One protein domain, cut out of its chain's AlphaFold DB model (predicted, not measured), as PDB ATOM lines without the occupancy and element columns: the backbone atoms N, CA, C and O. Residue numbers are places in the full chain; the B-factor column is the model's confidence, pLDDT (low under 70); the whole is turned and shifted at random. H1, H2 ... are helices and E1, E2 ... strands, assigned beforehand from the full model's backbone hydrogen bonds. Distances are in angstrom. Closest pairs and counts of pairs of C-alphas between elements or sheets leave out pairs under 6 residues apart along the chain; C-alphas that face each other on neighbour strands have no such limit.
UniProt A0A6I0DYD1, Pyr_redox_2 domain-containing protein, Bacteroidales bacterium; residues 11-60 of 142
ATOM      1  N   GLU A  11      11.247  32.392  10.619       96.94
ATOM      2  CA  GLU A  11      11.434  33.575  11.466       96.94
ATOM      3  C   GLU A  11      12.543  34.472  10.906       96.94
ATOM      4  O   GLU A  11      12.384  35.687  10.817       96.94
ATOM      5  N   GLU A  12      13.643  33.884  10.434       97.31
ATOM      6  CA  GLU A  12      14.726  34.609   9.777       97.31
ATOM      7  C   GLU A  12      14.228  35.329   8.520       97.31
ATOM      8  O   GLU A  12      14.541  36.504   8.320       97.31
ATOM      9  N   PHE A  13      13.383  34.677   7.714       96.75
ATOM     10  CA  PHE A  13      12.755  35.293   6.547       96.75
ATOM     11  C   PHE A  13      11.820  36.454   6.928       96.75
ATOM     12  O   PHE A  13      11.813  37.502   6.271       96.75
ATOM     13  N   PHE A  14      11.059  36.314   8.017       96.62
ATOM     14  CA  PHE A  14      10.225  37.390   8.550       96.62
ATOM     15  C   PHE A  14      11.060  38.598   9.003       96.62
ATOM     16  O   PHE A  14      10.744  39.738   8.647       96.62
ATOM     17  N   GLN A  15      12.155  38.370   9.733       97.00
ATOM     18  CA  GLN A  15      13.061  39.436  10.173       97.00
ATOM     19  C   GLN A  15      13.790  40.092   8.998       97.00
ATOM     20  O   GLN A  15      13.894  41.318   8.941       97.00
ATOM     21  N   GLN A  16      14.225  39.306   8.012       97.69
ATOM     22  CA  GLN A  16      14.820  39.826   6.784       97.69
ATOM     23  C   GLN A  16      13.831  40.720   6.025       97.69
ATOM     24  O   GLN A  16      14.197  41.817   5.613       97.69
ATOM     25  N   SER A  17      12.565  40.308   5.912       97.38
ATOM     26  CA  SER A  17      11.513  41.101   5.258       97.38
ATOM     27  C   SER A  17      11.303  42.454   5.948       97.38
ATOM     28  O   SER A  17      11.195  43.483   5.279       97.38
ATOM     29  N   LYS A  18      11.322  42.488   7.288       96.56
ATOM     30  CA  LYS A  18      11.328  43.752   8.045       96.56
ATOM     31  C   LYS A  18      12.558  44.601   7.726       96.56
ATOM     32  O   LYS A  18      12.418  45.797   7.486       96.56
ATOM     33  N   GLY A  19      13.745  43.990   7.685       97.31
ATOM     34  CA  GLY A  19      15.000  44.661   7.325       97.31
ATOM     35  C   GLY A  19      15.008  45.236   5.904       97.31
ATOM     36  O   GLY A  19      15.684  46.226   5.647       97.31
ATOM     37  N   MET A  20      14.209  44.667   4.997       97.75
ATOM     38  CA  MET A  20      13.995  45.163   3.632       97.75
ATOM     39  C   MET A  20      12.965  46.307   3.543       97.75
ATOM     40  O   MET A  20      12.706  46.804   2.450       97.75
ATOM     41  N   GLY A  21      12.374  46.733   4.665       97.00
ATOM     42  CA  GLY A  21      11.421  47.844   4.723       97.00
ATOM     43  C   GLY A  21       9.944  47.438   4.674       97.00
ATOM     44  O   GLY A  21       9.078  48.309   4.584       97.00
ATOM     45  N   VAL A  22       9.621  46.140   4.762       97.19
ATOM     46  CA  VAL A  22       8.222  45.690   4.842       97.19
ATOM     47  C   VAL A  22       7.629  46.081   6.197       97.19
ATOM     48  O   VAL A  22       8.132  45.705   7.256       97.19
ATOM     49  N   SER A  23       6.523  46.826   6.159       94.25
ATOM     50  CA  SER A  23       5.798  47.254   7.357       94.25
ATOM     51  C   SER A  23       4.751  46.221   7.764       94.25
ATOM     52  O   SER A  23       3.870  45.873   6.981       94.25
ATOM     53  N   PHE A  24       4.815  45.770   9.016       94.38
ATOM     54  CA  PHE A  24       3.844  44.843   9.594       94.38
ATOM     55  C   PHE A  24       3.009  45.563  10.643       94.38
ATOM     56  O   PHE A  24       3.537  46.049  11.642       94.38
ATOM     57  N   ILE A  25       1.697  45.598  10.433       93.19
ATOM     58  CA  ILE A  25       0.745  46.194  11.368       93.19
ATOM     59  C   ILE A  25      -0.084  45.063  11.966       93.19
ATOM     60  O   ILE A  25      -0.784  44.351  11.243       93.19
ATOM     61  N   LYS A  26      -0.026  44.894  13.293       93.81
ATOM     62  CA  LYS A  26      -0.924  43.969  13.990       93.81
ATOM     63  C   LYS A  26      -2.317  44.587  14.014       93.81
ATOM     64  O   LYS A  26      -2.639  45.370  14.902       93.81
ATOM     65  N   GLY A  27      -3.123  44.261  13.009       92.56
ATOM     66  CA  GLY A  27      -4.437  44.857  12.835       92.56
ATOM     67  C   GLY A  27      -5.521  43.871  12.432       92.56
ATOM     68  O   GLY A  27      -5.244  42.787  11.915       92.56
ATOM     69  N   LYS A  28      -6.774  44.259  12.673       93.19
ATOM     70  CA  LYS A  28      -7.958  43.564  12.161       93.19
ATOM     71  C   LYS A  28      -8.631  44.450  11.121       93.19
ATOM     72  O   LYS A  28      -9.175  45.502  11.452       93.19
ATOM     73  N   VAL A  29      -8.576  44.032   9.860       94.38
ATOM     74  CA  VAL A  29      -9.224  44.756   8.760       94.38
ATOM     75  C   VAL A  29     -10.736  44.584   8.873       94.38
ATOM     76  O   VAL A  29     -11.233  43.464   8.962       94.38
ATOM     77  N   ALA A  30     -11.457  45.703   8.896       94.62
ATOM     78  CA  ALA A  30     -12.911  45.735   8.980       94.62
ATOM     79  C   ALA A  30     -13.551  45.816   7.591       94.62
ATOM     80  O   ALA A  30     -14.544  45.143   7.326       94.62
ATOM     81  N   LYS A  31     -12.998  46.655   6.706       95.12
ATOM     82  CA  LYS A  31     -13.537  46.860   5.362       95.12
ATOM     83  C   LYS A  31     -12.464  47.363   4.403       95.12
ATOM     84  O   LYS A  31     -11.586  48.129   4.796       95.12
ATOM     85  N   VAL A  32     -12.604  46.974   3.141       95.50
ATOM     86  CA  VAL A  32     -11.909  47.581   2.005       95.50
ATOM     87  C   VAL A  32     -12.956  48.259   1.130       95.50
ATOM     88  O   VAL A  32     -13.974  47.647   0.802       95.50
ATOM     89  N   THR A  33     -12.744  49.525   0.791       95.12
ATOM     90  CA  THR A  33     -13.637  50.290  -0.089       95.12
ATOM     91  C   THR A  33     -12.843  51.037  -1.131       95.12
ATOM     92  O   THR A  33     -11.771  51.551  -0.832       95.12
ATOM     93  N   GLN A  34     -13.395  51.170  -2.329       92.44
ATOM     94  CA  GLN A  34     -12.860  52.105  -3.304       92.44
ATOM     95  C   GLN A  34     -13.077  53.544  -2.813       92.44
ATOM     96  O   GLN A  34     -14.138  53.858  -2.270       92.44
ATOM     97  N   LYS A  35     -12.059  54.394  -2.959       86.69
ATOM     98  CA  LYS A  35     -12.108  55.799  -2.538       86.69
ATOM     99  C   LYS A  35     -13.083  56.601  -3.401       86.69
ATOM    100  O   LYS A  35     -13.923  57.321  -2.872       86.69
ATOM    101  N   ASP A  36     -12.955  56.469  -4.717       84.06
ATOM    102  CA  ASP A  36     -13.838  57.063  -5.713       84.06
ATOM    103  C   ASP A  36     -13.816  56.232  -7.010       84.06
ATOM    104  O   ASP A  36     -12.877  55.472  -7.265       84.06
ATOM    105  N   GLU A  37     -14.859  56.353  -7.835       76.06
ATOM    106  CA  GLU A  37     -15.016  55.549  -9.058       76.06
ATOM    107  C   GLU A  37     -13.950  55.831 -10.134       76.06
ATOM    108  O   GLU A  37     -13.832  55.062 -11.084       76.06
ATOM    109  N   LYS A  38     -13.170  56.917 -10.015       76.94
ATOM    110  CA  LYS A  38     -12.271  57.398 -11.076       76.94
ATOM    111  C   LYS A  38     -10.792  57.120 -10.808       76.94
ATOM    112  O   LYS A  38     -10.052  56.928 -11.767       76.94
ATOM    113  N   SER A  39     -10.349  57.128  -9.552       79.31
ATOM    114  CA  SER A  39      -8.934  57.001  -9.187       79.31
ATOM    115  C   SER A  39      -8.475  55.549  -9.077       79.31
ATOM    116  O   SER A  39      -7.298  55.268  -9.277       79.31
ATOM    117  N   GLY A  40      -9.395  54.632  -8.756       83.38
ATOM    118  CA  GLY A  40      -9.075  53.226  -8.482       83.38
ATOM    119  C   GLY A  40      -8.394  52.987  -7.128       83.38
ATOM    120  O   GLY A  40      -8.113  51.841  -6.791       83.38
ATOM    121  N   ASP A  41      -8.169  54.037  -6.330       92.44
ATOM    122  CA  ASP A  41      -7.551  53.922  -5.010       92.44
ATOM    123  C   ASP A  41      -8.442  53.138  -4.037       92.44
ATOM    124  O   ASP A  41      -9.667  53.309  -4.002       92.44
ATOM    125  N   LEU A  42      -7.817  52.361  -3.157       94.81
ATOM    126  CA  LEU A  42      -8.481  51.586  -2.116       94.81
ATOM    127  C   LEU A  42      -8.209  52.187  -0.734       94.81
ATOM    128  O   LEU A  42      -7.087  52.565  -0.396       94.81
ATOM    129  N   ILE A  43      -9.258  52.249   0.082       96.00
ATOM    130  CA  ILE A  43      -9.209  52.620   1.493       96.00
ATOM    131  C   ILE A  43      -9.377  51.356   2.330       96.00
ATOM    132  O   ILE A  43     -10.402  50.670   2.261       96.00
ATOM    133  N   LEU A  44      -8.358  51.062   3.134       96.12
ATOM    134  CA  LEU A  44      -8.341  49.999   4.126       96.12
ATOM    135  C   LEU A  44      -8.732  50.576   5.481       96.12
ATOM    136  O   LEU A  44      -7.972  51.346   6.062       96.12
ATOM    137  N   ARG A  45      -9.884  50.169   6.010       96.44
ATOM    138  CA  ARG A  45     -10.301  50.506   7.374       96.44
ATOM    139  C   ARG A  45      -9.996  49.335   8.294       96.44
ATOM    140  O   ARG A  45     -10.530  48.241   8.099       96.44
ATOM    141  N   TYR A  46      -9.157  49.557   9.299       95.69
ATOM    142  CA  TYR A  46      -8.700  48.511  10.210       95.69
ATOM    143  C   TYR A  46      -8.513  49.036  11.633       95.69
ATOM    144  O   TYR A  46      -8.293  50.222  11.862       95.69
ATOM    145  N   GLU A  47      -8.610  48.138  12.602       95.38
ATOM    146  CA  GLU A  47      -8.227  48.395  13.987       95.38
ATOM    147  C   GLU A  47      -6.747  48.053  14.166       95.38
ATOM    148  O   GLU A  47      -6.339  46.934  13.853       95.38
ATOM    149  N   ASP A  48      -5.942  48.993  14.654       94.06
ATOM    150  CA  ASP A  48      -4.566  48.746  15.083       94.06
ATOM    151  C   ASP A  48      -4.586  48.216  16.516       94.06
ATOM    152  O   ASP A  48      -4.763  48.973  17.470       94.06
ATOM    153  N   VAL A  49      -4.374  46.910  16.663       92.25
ATOM    154  CA  VAL A  49      -4.485  46.192  17.940       92.25
ATOM    155  C   VAL A  49      -3.430  46.657  18.946       92.25
ATOM    156  O   VAL A  49      -3.651  46.566  20.148       92.25
ATOM    157  N   THR A  50      -2.295  47.186  18.484       89.81
ATOM    158  CA  THR A  50      -1.233  47.687  19.373       89.81
ATOM    159  C   THR A  50      -1.669  48.959  20.094       89.81
ATOM    160  O   THR A  50      -1.295  49.188  21.239       89.81
ATOM    161  N   THR A  51      -2.454  49.794  19.413       91.81
ATOM    162  CA  THR A  51      -2.899  51.095  19.938       91.81
ATOM    163  C   THR A  51      -4.366  51.104  20.364       91.81
ATOM    164  O   THR A  51      -4.790  52.041  21.030       91.81
ATOM    165  N   GLY A  52      -5.148  50.094  19.971       92.00
ATOM    166  CA  GLY A  52      -6.595  50.038  20.178       92.00
ATOM    167  C   GLY A  52      -7.369  51.087  19.375       92.00
ATOM    168  O   GLY A  52      -8.484  51.446  19.745       92.00
ATOM    169  N   THR A  53      -6.778  51.632  18.306       94.69
ATOM    170  CA  THR A  53      -7.382  52.720  17.524       94.69
ATOM    171  C   THR A  53      -7.795  52.265  16.135       94.69
ATOM    172  O   THR A  53      -7.131  51.451  15.491       94.69
ATOM    173  N   LEU A  54      -8.902  52.823  15.655       95.62
ATOM    174  CA  LEU A  54      -9.348  52.637  14.285       95.62
ATOM    175  C   LEU A  54      -8.554  53.565  13.357       95.62
ATOM    176  O   LEU A  54      -8.464  54.766  13.608       95.62
ATOM    177  N   LYS A  55      -8.008  53.008  12.278       95.88
ATOM    178  CA  LYS A  55      -7.215  53.726  11.279       95.88
ATOM    179  C   LYS A  55      -7.732  53.456   9.870       95.88
ATOM    180  O   LYS A  55      -8.375  52.437   9.602       95.88
ATOM    181  N   GLU A  56      -7.415  54.382   8.975       95.56
ATOM    182  CA  GLU A  56      -7.626  54.242   7.540       95.56
ATOM    183  C   GLU A  56      -6.295  54.407   6.808       95.56
ATOM    184  O   GLU A  56      -5.519  55.314   7.114       95.56
ATOM    185  N   ALA A  57      -6.025  53.520   5.853       94.19
ATOM    186  CA  ALA A  57      -4.848  53.580   4.994       94.19
ATOM    187  C   ALA A  57      -5.262  53.563   3.523       94.19
ATOM    188  O   ALA A  57      -6.153  52.811   3.126       94.19
ATOM    189  N   LYS A  58      -4.606  54.402   2.719       95.12
ATOM    190  CA  LYS A  58      -4.814  54.494   1.275       95.12
ATOM    191  C   LYS A  58      -3.767  53.640   0.556       95.12
ATOM    192  O   LYS A  58      -2.578  53.830   0.798       95.12
ATOM    193  N   HIS A  59      -4.204  52.763  -0.344       94.75
ATOM    194  CA  HIS A  59      -3.331  51.934  -1.175       94.75
ATOM    195  C   HIS A  59      -3.850  51.838  -2.610       94.75
ATOM    196  O   HIS A  59      -5.057  51.841  -2.837       94.75
ATOM    197  N   ASP A  60      -2.934  51.688  -3.563       94.25
ATOM    198  CA  ASP A  60      -3.273  51.524  -4.983       94.25
ATOM    199  C   ASP A  60      -3.679  50.072  -5.307       94.25
ATOM    200  O   ASP A  60      -4.389  49.809  -6.273       94.25
TER     201      ASP A  60
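This is residues 11 to 60 of the 142 residues of the protein "Pyr_redox_2 domain-containing protein" of Bacteroidales bacterium (UniProt A0A6I0DYD1). A small, strongly twisted sheet of three strands, E1, E2 and E3, makes the body of this domain, and a short helix, H1, stands away from it at the other end of an outstretched link. Both faces of the sheet are bare of helices, and residues 15 to 21, of which 15 to 19 belong to H1, stick out. The printed part has 50 residues with one named helix and three named strands, in the order H1, E1, E2, E3 along the chain; the sheet runs E1, E2, E3 and is antiparallel throughout. The class is mixed, helices and strands. The whole is loose, with a radius of gyration of the C-alphas of 13.6 A, and its flat outline spans 41 by 25 by 11 A.

The printed part begins with H1, residues 11 to 19, whose first C-alpha, that of Glu 11, is at (11.434, 33.575, 11.466); H1 measures 12.4 A from first to last C-alpha. E1 is residues 27 to 34, the longest strand by residues, and measures 19.6 A from C-alpha 27 at (-4.437, 44.857, 12.835) to C-alpha 34. It bends by 61 degrees at residue 30. E2 is residues 42 to 48, 17.9 A long. E3 is residues 53 to 59, 19.1 A long, and ends with C-alpha 59 at (-3.331, 51.934, -1.175).

The three strands form a meander, each strand the antiparallel neighbour of the one before, with E2 as the inner strand and E1 and E3 as edge strands. E1 and E2 are a hairpin, with 161 degrees between their directions. Their C-alphas 29 and 46 face each other at 4.1 A, and N 30 and O 45 are within hydrogen-bond range at 2.8 A, as are N 43 and O 33 at 2.8 A. E2 and E3 are also a hairpin, with 154 degrees between their directions. Their C-alphas 47 and 54 face each other at 4.4 A, and N 44 and O 57 are within hydrogen-bond range at 2.8 A, as are N 59 and O 42 at 2.9 A. H1 is not on the sheet, with 0 pairs of C-alphas within 10 A, and it is apart from E2 and from E3. In H1 every O i to N i+4 pair is within hydrogen-bond range.

The two C-alphas farthest apart are those of Glu 12 and Lys 38, at 41.0 A. The C-alphas of the first and last printed residues, Glu 11 and Asp 60, are 28.4 A apart. The C-alphas of the sheet lie up to 4.9 A off the best plane through them. The link from E2 to E3 is tight, with 4 residues; those from H1 to E1 and from E1 to E2 are short, with 7 residues each. The printed part has no cut. The mean pLDDT of the printed part is 93.3, and no printed residue is under 70.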